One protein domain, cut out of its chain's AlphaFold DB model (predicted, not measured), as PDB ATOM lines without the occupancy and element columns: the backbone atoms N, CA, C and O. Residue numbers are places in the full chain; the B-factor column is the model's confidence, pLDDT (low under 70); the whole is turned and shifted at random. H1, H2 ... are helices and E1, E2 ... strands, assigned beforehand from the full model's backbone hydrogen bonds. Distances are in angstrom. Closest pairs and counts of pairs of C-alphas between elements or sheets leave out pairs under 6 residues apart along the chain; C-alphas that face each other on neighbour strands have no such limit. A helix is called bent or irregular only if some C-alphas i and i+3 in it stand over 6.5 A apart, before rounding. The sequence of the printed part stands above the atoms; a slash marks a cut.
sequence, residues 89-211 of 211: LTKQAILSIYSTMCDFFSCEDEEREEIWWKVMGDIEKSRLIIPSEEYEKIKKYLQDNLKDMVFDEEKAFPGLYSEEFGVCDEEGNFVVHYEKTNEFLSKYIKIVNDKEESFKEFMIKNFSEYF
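This is residues 89 to 211 of the 211 residues of an uncharacterized protein of Dorea longicatena (UniProt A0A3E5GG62). Four helices, H1, H2, H3 and H6, run nearly along one line as a loose bundle, and the long H6 reaches past the other three to a small hairpin of strands, E1 and E2, at the far end. The short helices H4 and H5 lie between. The printed part has 123 residues with six named helices and two named strands, in the order H1, H2, H3, H4, H5, E1, E2, H6; the sheet E1 - E2 is antiparallel and the class is mostly helix. The whole is only just loose, close to compact, with a radius of gyration of the C-alphas of 16.7 A, and spans 50 by 25 by 20 A.

H1, residues 89 to 105, and H2, residues 112 to 124, form a helical hairpin at a shallow tilt of 3 degrees; their closest C-alphas, of Ile 97 and Ile 123, are 6.1 A apart, and H1 touches H2 with residues 97 to 104 alone. H3, residues 132 to 146, is near H1 and H2. H4, residues 148 to 151, touches residues 112 to 116 of H2 alone, closest at the C-alphas of Glu 113 and Val 150, 5.8 A. H5, residues 153 to 156, touches H4 only at the corner, with the C-alphas of Met 149 and Ala 156 closest at 5.2 A. E1, residues 166 to 168, and E2, residues 174 to 176, form an antiparallel hairpin, with N 167 and O 175 within hydrogen-bond range at 3.0 A. H6, residues 178 to 210, touches H1, opposite ways at a shallow tilt of 8 degrees, closest at the C-alphas of Lys 91 and Tyr 210, 6.3 A. Every O i to N i+4 pair is within hydrogen-bond range in H1, H2 and H3, and 25 of 29 are in H6; H4 and H5 are too short for such a pair.

H1 begins at C-alpha 89 (43.646, -67.913, -21.504) and is 24.7 A long; H2 is 18.2 A and H3 20.4 A. H6, 45.5 A long, ends at C-alpha 210 (44.294, -65.863, -32.772); it has a kink of 54 degrees near residue 204 and is irregular, with C-alphas 206 and 209 8.5 A apart.

The C-alphas farthest apart, of Glu 170 and Glu 209, are 52.5 A apart. The printed part has no cut and no long link. Confidence is low, with pLDDT under 70, at residue 110 and residues 209 to 211.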
ATOM      1  N   LEU A  89      43.746 -69.098 -22.356       86.00
ATOM      2  CA  LEU A  89      43.646 -67.913 -21.504       86.00
ATOM      3  C   LEU A  89      44.443 -66.735 -22.087       86.00
ATOM      4  O   LEU A  89      43.949 -65.613 -22.149       86.00
ATOM      5  N   THR A  90      45.660 -66.996 -22.570       88.00
ATOM      6  CA  THR A  90      46.499 -65.986 -23.230       88.00
ATOM      7  C   THR A  90      45.851 -65.469 -24.514       88.00
ATOM      8  O   THR A  90      45.862 -64.266 -24.757       88.00
ATOM      9  N   LYS A  91      45.239 -66.349 -25.317       87.69
ATOM     10  CA  LYS A  91      44.499 -65.938 -26.521       87.69
ATOM     11  C   LYS A  91      43.325 -65.026 -26.183       87.69
ATOM     12  O   LYS A  91      43.175 -63.979 -26.803       87.69
ATOM     13  N   GLN A  92      42.532 -65.398 -25.182       90.56
ATOM     14  CA  GLN A  92      41.405 -64.590 -24.720       90.56
ATOM     15  C   GLN A  92      41.856 -63.217 -24.213       90.56
ATOM     16  O   GLN A  92      41.213 -62.224 -24.531       90.56
ATOM     17  N   ALA A  93      42.979 -63.141 -23.496       92.38
ATOM     18  CA  ALA A  93      43.537 -61.866 -23.053       92.38
ATOM     19  C   ALA A  93      43.933 -60.964 -24.239       92.38
ATOM     20  O   ALA A  93      43.572 -59.791 -24.261       92.38
ATOM     21  N   ILE A  94      44.605 -61.508 -25.261       93.69
ATOM     22  CA  ILE A  94      44.976 -60.751 -26.472       93.69
ATOM     23  C   ILE A  94      43.728 -60.274 -27.235       93.69
ATOM     24  O   ILE A  94      43.663 -59.115 -27.643       93.69
ATOM     25  N   LEU A  95      42.720 -61.137 -27.394       92.75
ATOM     26  CA  LEU A  95      41.451 -60.778 -28.039       92.75
ATOM     27  C   LEU A  95      40.660 -59.737 -27.242       92.75
ATOM     28  O   LEU A  95      40.031 -58.864 -27.834       92.75
ATOM     29  N   SER A  96      40.724 -59.788 -25.910       94.19
ATOM     30  CA  SER A  96      40.123 -58.767 -25.056       94.19
ATOM     31  C   SER A  96      40.764 -57.407 -25.305       94.19
ATOM     32  O   SER A  96      40.038 -56.436 -25.469       94.19
ATOM     33  N   ILE A  97      42.098 -57.335 -25.402       95.69
ATOM     34  CA  ILE A  97      42.798 -56.081 -25.725       95.69
ATOM     35  C   ILE A  97      42.356 -55.552 -27.094       95.69
ATOM     36  O   ILE A  97      42.071 -54.365 -27.227       95.69
ATOM     37  N   TYR A  98      42.264 -56.428 -28.100       94.81
ATOM     38  CA  TYR A  98      41.757 -56.054 -29.420       94.81
ATOM     39  C   TYR A  98      40.352 -55.440 -29.342       94.81
ATOM     40  O   TYR A  98      40.140 -54.349 -29.863       94.81
ATOM     41  N   SER A  99      39.415 -56.109 -28.663       93.12
ATOM     42  CA  SER A  99      38.036 -55.626 -28.523       93.12
ATOM     43  C   SER A  99      37.977 -54.282 -27.805       93.12
ATOM     44  O   SER A  99      37.366 -53.354 -28.315       93.12
ATOM     45  N   THR A 100      38.667 -54.155 -26.668       94.38
ATOM     46  CA  THR A 100      38.697 -52.915 -25.882       94.38
ATOM     47  C   THR A 100      39.220 -51.734 -26.701       94.38
ATOM     48  O   THR A 100      38.699 -50.629 -26.588       94.38
ATOM     49  N   MET A 101      40.225 -51.951 -27.554       94.62
ATOM     50  CA  MET A 101      40.732 -50.895 -28.429       94.62
ATOM     51  C   MET A 101      39.768 -50.555 -29.572       94.62
ATOM     52  O   MET A 101      39.618 -49.380 -29.890       94.62
ATOM     53  N   CYS A 102      39.080 -51.531 -30.170       91.94
ATOM     54  CA  CYS A 102      38.026 -51.253 -31.158       91.94
ATOM     55  C   CYS A 102      36.885 -50.420 -30.547       91.94
ATOM     56  O   CYS A 102      36.401 -49.478 -31.177       91.94
ATOM     57  N   ASP A 103      36.504 -50.716 -29.301       91.25
ATOM     58  CA  ASP A 103      35.512 -49.930 -28.561       91.25
ATOM     59  C   ASP A 103      36.015 -48.498 -28.310       91.25
ATOM     60  O   ASP A 103      35.261 -47.542 -28.475       91.25
ATOM     61  N   PHE A 104      37.304 -48.329 -27.988       91.75
ATOM     62  CA  PHE A 104      37.940 -47.013 -27.850       91.75
ATOM     63  C   PHE A 104      37.892 -46.192 -29.148       91.75
ATOM     64  O   PHE A 104      37.578 -45.004 -29.110       91.75
ATOM     65  N   PHE A 105      38.174 -46.802 -30.303       91.06
ATOM     66  CA  PHE A 105      38.087 -46.108 -31.595       91.06
ATOM     67  C   PHE A 105      36.653 -45.719 -31.962       91.06
ATOM     68  O   PHE A 105      36.449 -44.676 -32.574       91.06
ATOM     69  N   SER A 106      35.674 -46.521 -31.546       85.88
ATOM     70  CA  SER A 106      34.248 -46.266 -31.785       85.88
ATOM     71  C   SER A 106      33.641 -45.238 -30.821       85.88
ATOM     72  O   SER A 106      32.461 -44.911 -30.936       85.88
ATOM     73  N   CYS A 107      34.410 -44.763 -29.839       81.06
ATOM     74  CA  CYS A 107      33.931 -43.829 -28.837       81.06
ATOM     75  C   CYS A 107      34.007 -42.383 -29.354       81.06
ATOM     76  O   CYS A 107      35.084 -41.892 -29.695       81.06
ATOM     77  N   GLU A 108      32.857 -41.705 -29.393       71.06
ATOM     78  CA  GLU A 108      32.714 -40.292 -29.788       71.06
ATOM     79  C   GLU A 108      32.766 -39.329 -28.582       71.06
ATOM     80  O   GLU A 108      32.320 -38.190 -28.679       71.06
ATOM     81  N   ASP A 109      33.261 -39.789 -27.430       71.19
ATOM     82  CA  ASP A 109      33.248 -39.035 -26.170       71.19
ATOM     83  C   ASP A 109      34.326 -37.933 -26.133       71.19
ATOM     84  O   ASP A 109      35.455 -38.132 -26.597       71.19
ATOM     85  N   GLU A 110      33.974 -36.785 -25.547       62.16
ATOM     86  CA  GLU A 110      34.862 -35.634 -25.343       62.16
ATOM     87  C   GLU A 110      35.928 -35.928 -24.263       62.16
ATOM     88  O   GLU A 110      37.021 -35.367 -24.300       62.16
ATOM     89  N   GLU A 111      35.690 -36.883 -23.353       78.56
ATOM     90  CA  GLU A 111      36.618 -37.269 -22.274       78.56
ATOM     91  C   GLU A 111      37.614 -38.372 -22.694       78.56
ATOM     92  O   GLU A 111      37.917 -39.317 -21.954       78.56
ATOM     93  N   ARG A 112      38.170 -38.262 -23.907       81.56
ATOM     94  CA  ARG A 112      39.051 -39.279 -24.517       81.56
ATOM     95  C   ARG A 112      40.275 -39.629 -23.652       81.56
ATOM     96  O   ARG A 112      40.706 -40.787 -23.653       81.56
ATOM     97  N   GLU A 113      40.805 -38.679 -22.877       88.00
ATOM     98  CA  GLU A 113      41.900 -38.918 -21.922       88.00
ATOM     99  C   GLU A 113      41.510 -39.865 -20.778       88.00
ATOM    100  O   GLU A 113      42.268 -40.781 -20.442       88.00
ATOM    101  N   GLU A 114      40.331 -39.685 -20.178       89.00
ATOM    102  CA  GLU A 114      39.856 -40.546 -19.089       89.00
ATOM    103  C   GLU A 114      39.625 -41.972 -19.596       89.00
ATOM    104  O   GLU A 114      40.067 -42.953 -18.983       89.00
ATOM    105  N   ILE A 115      39.005 -42.090 -20.771       89.62
ATOM    106  CA  ILE A 115      38.768 -43.378 -21.423       89.62
ATOM    107  C   ILE A 115      40.095 -44.073 -21.719       89.62
ATOM    108  O   ILE A 115      40.232 -45.267 -21.445       89.62
ATOM    109  N   TRP A 116      41.096 -43.344 -22.213       92.75
ATOM    110  CA  TRP A 116      42.426 -43.898 -22.444       92.75
ATOM    111  C   TRP A 116      43.037 -44.484 -21.170       92.75
ATOM    112  O   TRP A 116      43.536 -45.612 -21.187       92.75
ATOM    113  N   TRP A 117      42.972 -43.772 -20.041       92.81
ATOM    114  CA  TRP A 117      43.498 -44.287 -18.773       92.81
ATOM    115  C   TRP A 117      42.778 -45.549 -18.310       92.81
ATOM    116  O   TRP A 117      43.427 -46.496 -17.854       92.81
ATOM    117  N   LYS A 118      41.455 -45.599 -18.477       92.06
ATOM    118  CA  LYS A 118      40.652 -46.785 -18.177       92.06
ATOM    119  C   LYS A 118      41.056 -47.974 -19.051       92.06
ATOM    120  O   LYS A 118      41.350 -49.045 -18.522       92.06
ATOM    121  N   VAL A 119      41.146 -47.766 -20.363       92.62
ATOM    122  CA  VAL A 119      41.560 -48.785 -21.338       92.62
ATOM    123  C   VAL A 119      42.960 -49.306 -21.020       92.62
ATOM    124  O   VAL A 119      43.162 -50.515 -20.910       92.62
ATOM    125  N   MET A 120      43.927 -48.419 -20.785       94.62
ATOM    126  CA  MET A 120      45.291 -48.819 -20.432       94.62
ATOM    127  C   MET A 120      45.349 -49.582 -19.103       94.62
ATOM    128  O   MET A 120      46.110 -50.545 -18.982       94.62
ATOM    129  N   GLY A 121      44.524 -49.202 -18.123       94.31
ATOM    130  CA  GLY A 121      44.370 -49.932 -16.866       94.31
ATOM    131  C   GLY A 121      43.815 -51.345 -17.061       94.31
ATOM    132  O   GLY A 121      44.301 -52.290 -16.436       94.31
ATOM    133  N   ASP A 122      42.843 -51.518 -17.957       91.50
ATOM    134  CA  ASP A 122      42.296 -52.832 -18.306       91.50
ATOM    135  C   ASP A 122      43.319 -53.706 -19.046       91.50
ATOM    136  O   ASP A 122      43.461 -54.892 -18.735       91.50
ATOM    137  N   ILE A 123      44.110 -53.119 -19.946       93.62
ATOM    138  CA  ILE A 123      45.204 -53.811 -20.640       93.62
ATOM    139  C   ILE A 123      46.289 -54.264 -19.648       93.62
ATOM    140  O   ILE A 123      46.773 -55.394 -19.744       93.62
ATOM    141  N   GLU A 124      46.657 -53.446 -18.655       93.88
ATOM    142  CA  GLU A 124      47.663 -53.797 -17.634       93.88
ATOM    143  C   GLU A 124      47.271 -55.042 -16.817       93.88
ATOM    144  O   GLU A 124      48.146 -55.829 -16.452       93.88
ATOM    145  N   LYS A 125      45.974 -55.325 -16.627       91.00
ATOM    146  CA  LYS A 125      45.514 -56.564 -15.960       91.00
ATOM    147  C   LYS A 125      45.962 -57.834 -16.693       91.00
ATOM    148  O   LYS A 125      46.125 -58.881 -16.068       91.00
ATOM    149  N   SER A 126      46.201 -57.746 -18.001       91.81
ATOM    150  CA  SER A 126      46.635 -58.871 -18.836       91.81
ATOM    151  C   SER A 126      48.150 -59.107 -18.813       91.81
ATOM    152  O   SER A 126      48.613 -60.121 -19.336       91.81
ATOM    153  N   ARG A 127      48.933 -58.240 -18.156       91.00
ATOM    154  CA  ARG A 127      50.403 -58.324 -18.094       91.00
ATOM    155  C   ARG A 127      50.929 -59.645 -17.534       91.00
ATOM    156  O   ARG A 127      51.957 -60.133 -17.983       91.00
ATOM    157  N   LEU A 128      50.247 -60.224 -16.547       85.56
ATOM    158  CA  LEU A 128      50.663 -61.501 -15.950       85.56
ATOM    159  C   LEU A 128      50.251 -62.715 -16.799       85.56
ATOM    160  O   LEU A 128      50.799 -63.802 -16.628       85.56
ATOM    161  N   ILE A 129      49.288 -62.536 -17.706       88.12
ATOM    162  CA  ILE A 129      48.689 -63.602 -18.518       88.12
ATOM    163  C   ILE A 129      49.388 -63.712 -19.880       88.12
ATOM    164  O   ILE A 129      49.600 -64.814 -20.396       88.12
ATOM    165  N   ILE A 130      49.736 -62.570 -20.471       89.25
ATOM    166  CA  ILE A 130      50.382 -62.478 -21.779       89.25
ATOM    167  C   ILE A 130      51.907 -62.575 -21.596       89.25
ATOM    168  O   ILE A 130      52.446 -61.976 -20.664       89.25
ATOM    169  N   PRO A 131      52.634 -63.327 -22.449       87.19
ATOM    170  CA  PRO A 131      54.095 -63.295 -22.462       87.19
ATOM    171  C   PRO A 131      54.633 -61.862 -22.479       87.19
ATOM    172  O   PRO A 131      54.184 -61.057 -23.291       87.19
ATOM    173  N   SER A 132      55.630 -61.570 -21.640       87.44
ATOM    174  CA  SER A 132      56.165 -60.214 -21.478       87.44
ATOM    175  C   SER A 132      56.578 -59.572 -22.802       87.44
ATOM    176  O   SER A 132      56.268 -58.413 -23.025       87.44
ATOM    177  N   GLU A 133      57.214 -60.320 -23.708       90.06
ATOM    178  CA  GLU A 133      57.611 -59.798 -25.023       90.06
ATOM    179  C   GLU A 133      56.407 -59.320 -25.850       90.06
ATOM    180  O   GLU A 133      56.422 -58.216 -26.389       90.06
ATOM    181  N   GLU A 134      55.342 -60.121 -25.918       91.81
ATOM    182  CA  GLU A 134      54.140 -59.775 -26.683       91.81
ATOM    183  C   GLU A 134      53.344 -58.660 -25.998       91.81
ATOM    184  O   GLU A 134      52.834 -57.761 -26.663       91.81
ATOM    185  N   TYR A 135      53.274 -58.685 -24.663       94.50
ATOM    186  CA  TYR A 135      52.640 -57.634 -23.876       94.50
ATOM    187  C   TYR A 135      53.331 -56.284 -24.095       94.50
ATOM    188  O   TYR A 135      52.674 -55.303 -24.444       94.50
ATOM    189  N   GLU A 136      54.659 -56.235 -23.959       94.94
ATOM    190  CA  GLU A 136      55.440 -55.017 -24.187       94.94
ATOM    191  C   GLU A 136      55.360 -54.562 -25.645       94.94
ATOM    192  O   GLU A 136      55.295 -53.364 -25.912       94.94
ATOM    193  N   LYS A 137      55.286 -55.491 -26.604       95.62
ATOM    194  CA  LYS A 137      55.075 -55.155 -28.016       95.62
ATOM    195  C   LYS A 137      53.737 -54.442 -28.239       95.62
ATOM    196  O   LYS A 137      53.713 -53.423 -28.926       95.62
ATOM    197  N   ILE A 138      52.644 -54.951 -27.663       96.25
ATOM    198  CA  ILE A 138      51.319 -54.310 -27.738       96.25
ATOM    199  C   ILE A 138      51.365 -52.946 -27.050       96.25
ATOM    200  O   ILE A 138      51.025 -51.937 -27.660       96.25
ATOM    201  N   LYS A 139      51.838 -52.898 -25.801       96.00
ATOM    202  CA  LYS A 139      51.918 -51.671 -25.000       96.00
ATOM    203  C   LYS A 139      52.714 -50.580 -25.710       96.00
ATOM    204  O   LYS A 139      52.252 -49.445 -25.791       96.00
ATOM    205  N   LYS A 140      53.871 -50.937 -26.266       96.31
ATOM    206  CA  LYS A 140      54.711 -50.020 -27.030       96.31
ATOM    207  C   LYS A 140      54.007 -49.517 -28.284       96.31
ATOM    208  O   LYS A 140      54.041 -48.322 -28.538       96.31
ATOM    209  N   TYR A 141      53.330 -50.387 -29.038       96.75
ATOM    210  CA  TYR A 141      52.560 -49.946 -30.203       96.75
ATOM    211  C   TYR A 141      51.512 -48.892 -29.816       96.75
ATOM    212  O   TYR A 141      51.454 -47.840 -30.448       96.75
ATOM    213  N   LEU A 142      50.735 -49.141 -28.756       95.12
ATOM    214  CA  LEU A 142      49.715 -48.203 -28.277       95.12
ATOM    215  C   LEU A 142      50.338 -46.863 -27.858       95.12
ATOM    216  O   LEU A 142      49.857 -45.806 -28.259       95.12
ATOM    217  N   GLN A 143      51.441 -46.897 -27.107       93.12
ATOM    218  CA  GLN A 143      52.142 -45.690 -26.669       93.12
ATOM    219  C   GLN A 143      52.730 -44.889 -27.834       93.12
ATOM    220  O   GLN A 143      52.546 -43.678 -27.883       93.12
ATOM    221  N   ASP A 144      53.400 -45.555 -28.772       93.44
ATOM    222  CA  ASP A 144      54.113 -44.892 -29.866       93.44
ATOM    223  C   ASP A 144      53.158 -44.351 -30.945       93.44
ATOM    224  O   ASP A 144      53.497 -43.394 -31.637       93.44
ATOM    225  N   ASN A 145      51.976 -44.959 -31.121       91.94
ATOM    226  CA  ASN A 145      51.098 -44.658 -32.261       91.94
ATOM    227  C   ASN A 145      49.791 -43.962 -31.887       91.94
ATOM    228  O   ASN A 145      49.233 -43.273 -32.750       91.94
ATOM    229  N   LEU A 146      49.298 -44.161 -30.659       90.44
ATOM    230  CA  LEU A 146      47.958 -43.736 -30.241       90.44
ATOM    231  C   LEU A 146      47.952 -42.803 -29.024       90.44
ATOM    232  O   LEU A 146      46.946 -42.157 -28.775       90.44
ATOM    233  N   LYS A 147      49.047 -42.685 -28.265       90.62
ATOM    234  CA  LYS A 147      49.070 -41.785 -27.104       90.62
ATOM    235  C   LYS A 147      48.890 -40.321 -27.513       90.62
ATOM    236  O   LYS A 147      48.101 -39.605 -26.909       90.62
ATOM    237  N   ASP A 148      49.618 -39.881 -28.535       89.94
ATOM    238  CA  ASP A 148      49.613 -38.469 -28.925       89.94
ATOM    239  C   ASP A 148      48.234 -38.037 -29.454       89.94
ATOM    240  O   ASP A 148      47.799 -36.944 -29.141       89.94
ATOM    241  N   MET A 149      47.470 -38.915 -30.121       87.38
ATOM    242  CA  MET A 149      46.088 -38.592 -30.534       87.38
ATOM    243  C   MET A 149      45.088 -38.458 -29.374       87.38
ATOM    244  O   MET A 149      43.914 -38.222 -29.617       87.38
ATOM    245  N   VAL A 150      45.519 -38.693 -28.135       88.06
ATOM    246  CA  VAL A 150      44.685 -38.537 -26.939       88.06
ATOM    247  C   VAL A 150      45.067 -37.287 -26.160       88.06
ATOM    248  O   VAL A 150      44.185 -36.572 -25.712       88.06
ATOM    249  N   PHE A 151      46.368 -37.043 -25.989       88.75
ATOM    250  CA  PHE A 151      46.874 -35.979 -25.113       88.75
ATOM    251  C   PHE A 151      47.392 -34.748 -25.861       88.75
ATOM    252  O   PHE A 151      47.692 -33.736 -25.236       88.75
ATOM    253  N   ASP A 152      47.604 -34.856 -27.172       87.25
ATOM    254  CA  ASP A 152      48.215 -33.809 -27.990       87.25
ATOM    255  C   ASP A 152      47.746 -33.951 -29.446       87.25
ATOM    256  O   ASP A 152      48.507 -34.304 -30.356       87.25
ATOM    257  N   GLU A 153      46.440 -33.751 -29.661       85.00
ATOM    258  CA  GLU A 153      45.835 -33.888 -30.988       85.00
ATOM    259  C   GLU A 153      46.431 -32.910 -32.007       85.00
ATOM    260  O   GLU A 153      46.570 -33.271 -33.176       85.00
ATOM    261  N   GLU A 154      46.848 -31.715 -31.579       85.50
ATOM    262  CA  GLU A 154      47.496 -30.731 -32.452       85.50
ATOM    263  C   GLU A 154      48.788 -31.284 -33.050       85.50
ATOM    264  O   GLU A 154      49.013 -31.227 -34.264       85.50
ATOM    265  N   LYS A 155      49.623 -31.904 -32.209       85.25
ATOM    266  CA  LYS A 155      50.843 -32.578 -32.653       85.25
ATOM    267  C   LYS A 155      50.549 -33.852 -33.433       85.25
ATOM    268  O   LYS A 155      51.286 -34.173 -34.369       85.25
ATOM    269  N   ALA A 156      49.519 -34.604 -33.051       84.00
ATOM    270  CA  ALA A 156      49.150 -35.835 -33.739       84.00
ATOM    271  C   ALA A 156      48.609 -35.555 -35.149       84.00
ATOM    272  O   ALA A 156      48.874 -36.329 -36.075       84.00
ATOM    273  N   PHE A 157      47.887 -34.445 -35.321       88.31
ATOM    274  CA  PHE A 157      47.127 -34.096 -36.519       88.31
ATOM    275  C   PHE A 157      47.437 -32.672 -37.019       88.31
ATOM    276  O   PHE A 157      46.518 -31.881 -37.241       88.31
ATOM    277  N   PRO A 158      48.703 -32.331 -37.317       85.00
ATOM    278  CA  PRO A 158      49.104 -30.948 -37.600       85.00
ATOM    279  C   PRO A 158      48.399 -30.334 -38.821       85.00
ATOM    280  O   PRO A 158      48.282 -29.119 -38.931       85.00
ATOM    281  N   GLY A 159      47.910 -31.158 -39.755       86.94
ATOM    282  CA  GLY A 159      47.132 -30.680 -40.903       86.94
ATOM    283  C   GLY A 159      45.712 -30.212 -40.552       86.94
ATOM    284  O   GLY A 159      45.175 -29.360 -41.258       86.94
ATOM    285  N   LEU A 160      45.111 -30.753 -39.487       89.12
ATOM    286  CA  LEU A 160      43.792 -30.342 -38.991       89.12
ATOM    287  C   LEU A 160      43.868 -29.047 -38.183       89.12
ATOM    288  O   LEU A 160      42.980 -28.211 -38.299       89.12
ATOM    289  N   TYR A 161      44.949 -28.862 -37.430       89.56
ATOM    290  CA  TYR A 161      45.173 -27.707 -36.561       89.56
ATOM    291  C   TYR A 161      45.967 -26.599 -37.270       89.56
ATOM    292  O   TYR A 161      46.930 -26.044 -36.747       89.56
ATOM    293  N   SER A 162      45.588 -26.304 -38.515       91.00
ATOM    294  CA  SER A 162      46.201 -25.255 -39.336       91.00
ATOM    295  C   SER A 162      45.278 -24.048 -39.495       91.00
ATOM    296  O   SER A 162      44.060 -24.173 -39.369       91.00
ATOM    297  N   GLU A 163      45.843 -22.893 -39.863       89.81
ATOM    298  CA  GLU A 163      45.084 -21.653 -40.113       89.81
ATOM    299  C   GLU A 163      43.988 -21.808 -41.190       89.81
ATOM    300  O   GLU A 163      43.027 -21.038 -41.214       89.81
ATOM    301  N   GLU A 164      44.107 -22.816 -42.070       91.38
ATOM    302  CA  GLU A 164      43.066 -23.173 -43.044       91.38
ATOM    303  C   GLU A 164      41.756 -23.583 -42.356       91.38
ATOM    304  O   GLU A 164      40.671 -23.271 -42.850       91.38
ATOM    305  N   PHE A 165      41.860 -24.311 -41.246       92.44
ATOM    306  CA  PHE A 165      40.728 -24.922 -40.558       92.44
ATOM    307  C   PHE A 165      40.228 -24.098 -39.384       92.44
ATOM    308  O   PHE A 165      39.039 -24.168 -39.091       92.44
ATOM    309  N   GLY A 166      41.086 -23.318 -38.734       92.69
ATOM    310  CA  GLY A 166      40.718 -22.577 -37.537       92.69
ATOM    311  C   GLY A 166      41.848 -21.718 -36.994       92.69
ATOM    312  O   GLY A 166      42.925 -21.632 -37.582       92.69
ATOM    313  N   VAL A 167      41.591 -21.062 -35.870       92.19
ATOM    314  CA  VAL A 167      42.555 -20.215 -35.158       92.19
ATOM    315  C   VAL A 167      42.415 -20.419 -33.656       92.19
ATOM    316  O   VAL A 167      41.318 -20.685 -33.172       92.19
ATOM    317  N   CYS A 168      43.512 -20.279 -32.913       91.00
ATOM    318  CA  CYS A 168      43.448 -20.289 -31.455       91.00
ATOM    319  C   CYS A 168      42.785 -19.003 -30.941       91.00
ATOM    320  O   CYS A 168      43.121 -17.905 -31.396       91.00
ATOM    321  N   ASP A 169      41.858 -19.141 -29.998       91.00
ATOM    322  CA  ASP A 169      41.265 -18.015 -29.282       91.00
ATOM    323  C   ASP A 169      42.212 -17.448 -28.201       91.00
ATOM    324  O   ASP A 169      43.360 -17.871 -28.049       91.00
ATOM    325  N   GLU A 170      41.738 -16.452 -27.449       88.31
ATOM    326  CA  GLU A 170      42.509 -15.803 -26.377       88.31
ATOM    327  C   GLU A 170      42.827 -16.741 -25.198       88.31
ATOM    328  O   GLU A 170      43.748 -16.466 -24.425       88.31
ATOM    329  N   GLU A 171      42.091 -17.845 -25.065       88.56
ATOM    330  CA  GLU A 171      42.280 -18.876 -24.042       88.56
ATOM    331  C   GLU A 171      43.188 -20.017 -24.532       88.56
ATOM    332  O   GLU A 171      43.604 -20.862 -23.739       88.56
ATOM    333  N   GLY A 172      43.565 -19.999 -25.815       83.50
ATOM    334  CA  GLY A 172      44.418 -20.996 -26.454       83.50
ATOM    335  C   GLY A 172      43.657 -22.180 -27.050       83.50
ATOM    336  O   GLY A 172      44.303 -23.125 -27.495       83.50
ATOM    337  N   ASN A 173      42.322 -22.148 -27.099       86.56
ATOM    338  CA  ASN A 173      41.529 -23.213 -27.711       86.56
ATOM    339  C   ASN A 173      41.494 -23.038 -29.229       86.56
ATOM    340  O   ASN A 173      41.224 -21.944 -29.727       86.56
ATOM    341  N   PHE A 174      41.711 -24.115 -29.982       89.25
ATOM    342  CA  PHE A 174      41.578 -24.078 -31.434       89.25
ATOM    343  C   PHE A 174      40.102 -24.008 -31.852       89.25
ATOM    344  O   PHE A 174      39.332 -24.948 -31.652       89.25
ATOM    345  N   VAL A 175      39.703 -22.895 -32.467       91.94
ATOM    346  CA  VAL A 175      38.337 -22.655 -32.941       91.94
ATOM    347  C   VAL A 175      38.274 -22.858 -34.449       91.94
ATOM    348  O   VAL A 175      38.876 -22.107 -35.219       91.94
ATOM    349  N   VAL A 176      37.514 -23.868 -34.877       93.19
ATOM    350  CA  VAL A 176      37.310 -24.204 -36.293       93.19
ATOM    351  C   VAL A 176      36.427 -23.152 -36.974       93.19
ATOM    352  O   VAL A 176      35.372 -22.779 -36.453       93.19
ATOM    353  N   HIS A 177      36.820 -22.702 -38.169       93.12
ATOM    354  CA  HIS A 177      35.996 -21.829 -39.007       93.12
ATOM    355  C   HIS A 177      34.686 -22.539 -39.358       93.12
ATOM    356  O   HIS A 177      34.693 -23.671 -39.842       93.12
ATOM    357  N   TYR A 178      33.549 -21.875 -39.147       92.06
ATOM    358  CA  TYR A 178      32.224 -22.496 -39.280       92.06
ATOM    359  C   TYR A 178      31.991 -23.147 -40.656       92.06
ATOM    360  O   TYR A 178      31.403 -24.224 -40.763       92.06
ATOM    361  N   GLU A 179      32.478 -22.526 -41.728       94.56
ATOM    362  CA  GLU A 179      32.387 -23.043 -43.095       94.56
ATOM    363  C   GLU A 179      33.265 -24.280 -43.349       94.56
ATOM    364  O   GLU A 179      33.027 -25.014 -44.311       94.56
ATOM    365  N   LYS A 180      34.253 -24.536 -42.485       94.62
ATOM    366  CA  LYS A 180      35.188 -25.663 -42.560       94.62
ATOM    367  C   LYS A 180      34.816 -26.833 -41.653       94.62
ATOM    368  O   LYS A 180      35.381 -27.907 -41.841       94.62
ATOM    369  N   THR A 181      33.837 -26.695 -40.756       92.25
ATOM    370  CA  THR A 181      33.453 -27.726 -39.771       92.25
ATOM    371  C   THR A 181      33.244 -29.115 -40.380       92.25
ATOM    372  O   THR A 181      33.808 -30.094 -39.900       92.25
ATOM    373  N   ASN A 182      32.487 -29.227 -41.476       92.69
ATOM    374  CA  ASN A 182      32.237 -30.532 -42.106       92.69
ATOM    375  C   ASN A 182      33.507 -31.142 -42.723       92.69
ATOM    376  O   ASN A 182      33.701 -32.356 -42.670       92.69
ATOM    377  N   GLU A 183      34.368 -30.310 -43.315       94.12
ATOM    378  CA  GLU A 183      35.641 -30.760 -43.886       94.12
ATOM    379  C   GLU A 183      36.609 -31.193 -42.774       94.12
ATOM    380  O   GLU A 183      37.250 -32.238 -42.899       94.12
ATOM    381  N   PHE A 184      36.655 -30.439 -41.671       92.88
ATOM    382  CA  PHE A 184      37.423 -30.760 -40.470       92.88
ATOM    383  C   PHE A 184      37.004 -32.117 -39.899       92.88
ATOM    384  O   PHE A 184      37.829 -33.023 -39.808       92.88
ATOM    385  N   LEU A 185      35.711 -32.298 -39.603       90.81
ATOM    386  CA  LEU A 185      35.177 -33.545 -39.048       90.81
ATOM    387  C   LEU A 185      35.431 -34.733 -39.981       90.81
ATOM    388  O   LEU A 185      35.849 -35.797 -39.534       90.81
ATOM    389  N   SER A 186      35.241 -34.554 -41.292       91.94
ATOM    390  CA  SER A 186      35.510 -35.614 -42.267       91.94
ATOM    391  C   SER A 186      36.984 -36.032 -42.279       91.94
ATOM    392  O   SER A 186      37.275 -37.230 -42.332       91.94
ATOM    393  N   LYS A 187      37.917 -35.072 -42.209       92.31
ATOM    394  CA  LYS A 187      39.355 -35.361 -42.118       92.31
ATOM    395  C   LYS A 187      39.717 -35.999 -40.774       92.31
ATOM    396  O   LYS A 187      40.483 -36.956 -40.775       92.31
ATOM    397  N   TYR A 188      39.141 -35.533 -39.666       90.38
ATOM    398  CA  TYR A 188      39.337 -36.114 -38.336       90.38
ATOM    399  C   TYR A 188      38.920 -37.583 -38.291       90.38
ATOM    400  O   TYR A 188      39.746 -38.448 -38.003       90.38
ATOM    401  N   ILE A 189      37.680 -37.884 -38.692       89.81
ATOM    402  CA  ILE A 189      37.152 -39.255 -38.743       89.81
ATOM    403  C   ILE A 189      38.047 -40.143 -39.606       89.81
ATOM    404  O   ILE A 189      38.350 -41.271 -39.228       89.81
ATOM    405  N   LYS A 190      38.512 -39.637 -40.754       91.44
ATOM    406  CA  LYS A 190      39.424 -40.391 -41.613       91.44
ATOM    407  C   LYS A 190      40.723 -40.748 -40.890       91.44
ATOM    408  O   LYS A 190      41.137 -41.896 -40.955       91.44
ATOM    409  N   ILE A 191      41.348 -39.800 -40.191       89.81
ATOM    410  CA  ILE A 191      42.594 -40.072 -39.465       89.81
ATOM    411  C   ILE A 191      42.363 -41.084 -38.336       89.81
ATOM    412  O   ILE A 191      43.172 -41.996 -38.165       89.81
ATOM    413  N   VAL A 192      41.264 -40.959 -37.587       90.00
ATOM    414  CA  VAL A 192      40.903 -41.925 -36.536       90.00
ATOM    415  C   VAL A 192      40.695 -43.322 -37.128       90.00
ATOM    416  O   VAL A 192      41.244 -44.287 -36.597       90.00
ATOM    417  N   ASN A 193      39.999 -43.437 -38.261       91.50
ATOM    418  CA  ASN A 193      39.811 -44.708 -38.967       91.50
ATOM    419  C   ASN A 193      41.137 -45.288 -39.478       91.50
ATOM    420  O   ASN A 193      41.388 -46.474 -39.290       91.50
ATOM    421  N   ASP A 194      42.021 -44.466 -40.052       92.56
ATOM    422  CA  ASP A 194      43.345 -44.907 -40.512       92.56
ATOM    423  C   ASP A 194      44.182 -45.455 -39.330       92.56
ATOM    424  O   ASP A 194      44.923 -46.436 -39.462       92.56
ATOM    425  N   LYS A 195      44.053 -44.852 -38.138       92.19
ATOM    426  CA  LYS A 195      44.683 -45.340 -36.898       92.19
ATOM    427  C   LYS A 195      44.061 -46.647 -36.411       92.19
ATOM    428  O   LYS A 195      44.802 -47.542 -35.999       92.19
ATOM    429  N   GLU A 196      42.739 -46.775 -36.478       94.56
ATOM    430  CA  GLU A 196      42.033 -48.012 -36.146       94.56
ATOM    431  C   GLU A 196      42.463 -49.158 -37.076       94.56
ATOM    432  O   GLU A 196      42.821 -50.239 -36.604       94.56
ATOM    433  N   GLU A 197      42.484 -48.929 -38.390       94.94
ATOM    434  CA  GLU A 197      42.934 -49.913 -39.377       94.94
ATOM    435  C   GLU A 197      44.392 -50.307 -39.140       94.94
ATOM    436  O   GLU A 197      44.698 -51.499 -39.076       94.94
ATOM    437  N   SER A 198      45.282 -49.339 -38.896       95.50
ATOM    438  CA  SER A 198      46.683 -49.625 -38.567       95.50
ATOM    439  C   SER A 198      46.820 -50.500 -37.317       95.50
ATOM    440  O   SER A 198      47.638 -51.427 -37.294       95.50
ATOM    441  N   PHE A 199      46.007 -50.254 -36.284       95.69
ATOM    442  CA  PHE A 199      45.984 -51.086 -35.084       95.69
ATOM    443  C   PHE A 199      45.486 -52.503 -35.394       95.69
ATOM    444  O   PHE A 199      46.118 -53.482 -34.985       95.69
ATOM    445  N   LYS A 200      44.393 -52.638 -36.154       94.75
ATOM    446  CA  LYS A 200      43.853 -53.939 -36.579       94.75
ATOM    447  C   LYS A 200      44.890 -54.730 -37.377       94.75
ATOM    448  O   LYS A 200      45.121 -55.904 -37.085       94.75
ATOM    449  N   GLU A 201      45.575 -54.093 -38.321       95.00
ATOM    450  CA  GLU A 201      46.660 -54.700 -39.095       95.00
ATOM    451  C   GLU A 201      47.840 -55.115 -38.215       95.00
ATOM    452  O   GLU A 201      48.366 -56.220 -38.372       95.00
ATOM    453  N   PHE A 202      48.253 -54.266 -37.269       96.00
ATOM    454  CA  PHE A 202      49.288 -54.605 -36.295       96.00
ATOM    455  C   PHE A 202      48.907 -55.861 -35.509       96.00
ATOM    456  O   PHE A 202      49.735 -56.772 -35.372       96.00
ATOM    457  N   MET A 203      47.659 -55.935 -35.040       94.88
ATOM    458  CA  MET A 203      47.168 -57.077 -34.284       94.88
ATOM    459  C   MET A 203      47.147 -58.336 -35.150       94.88
ATOM    460  O   MET A 203      47.777 -59.326 -34.788       94.88
ATOM    461  N   ILE A 204      46.542 -58.297 -36.337       90.38
ATOM    462  CA  ILE A 204      46.512 -59.441 -37.261       90.38
ATOM    463  C   ILE A 204      47.936 -59.882 -37.625       90.38
ATOM    464  O   ILE A 204      48.258 -61.062 -37.562       90.38
ATOM    465  N   LYS A 205      48.847 -58.964 -37.949       89.56
ATOM    466  CA  LYS A 205      50.218 -59.311 -38.352       89.56
ATOM    467  C   LYS A 205      51.000 -60.042 -37.260       89.56
ATOM    468  O   LYS A 205      51.769 -60.949 -37.570       89.56
ATOM    469  N   ASN A 206      50.843 -59.638 -36.001       88.56
ATOM    470  CA  ASN A 206      51.606 -60.206 -34.884       88.56
ATOM    471  C   ASN A 206      50.892 -61.387 -34.214       88.56
ATOM    472  O   ASN A 206      51.540 -62.214 -33.571       88.56
ATOM    473  N   PHE A 207      49.574 -61.473 -34.382       87.00
ATOM    474  CA  PHE A 207      48.697 -62.323 -33.590       87.00
ATOM    475  C   PHE A 207      47.648 -63.062 -34.451       87.00
ATOM    476  O   PHE A 207      46.657 -63.549 -33.918       87.00
ATOM    477  N   SER A 208      47.865 -63.185 -35.770       74.25
ATOM    478  CA  SER A 208      46.945 -63.803 -36.755       74.25
ATOM    479  C   SER A 208      46.493 -65.211 -36.402       74.25
ATOM    480  O   SER A 208      45.385 -65.597 -36.738       74.25
ATOM    481  N   GLU A 209      47.312 -65.985 -35.692       67.06
ATOM    482  CA  GLU A 209      46.941 -67.322 -35.209       67.06
ATOM    483  C   GLU A 209      45.795 -67.307 -34.167       67.06
ATOM    484  O   GLU A 209      45.401 -68.366 -33.649       67.06
ATOM    485  N   TYR A 210      45.320 -66.113 -33.788       64.00
ATOM    486  CA  TYR A 210      44.294 -65.863 -32.772       64.00
ATOM    487  C   TYR A 210      43.036 -65.181 -33.329       64.00
ATOM    488  O   TYR A 210      42.072 -65.084 -32.574       64.00
ATOM    489  N   PHE A 211      43.036 -64.767 -34.603       55.50
ATOM    490  CA  PHE A 211      41.891 -64.181 -35.309       55.50
ATOM    491  C   PHE A 211      41.293 -65.160 -36.324       55.50
ATOM    492  O   PHE A 211      42.060 -65.962 -36.905       55.50
TER     493      PHE A 211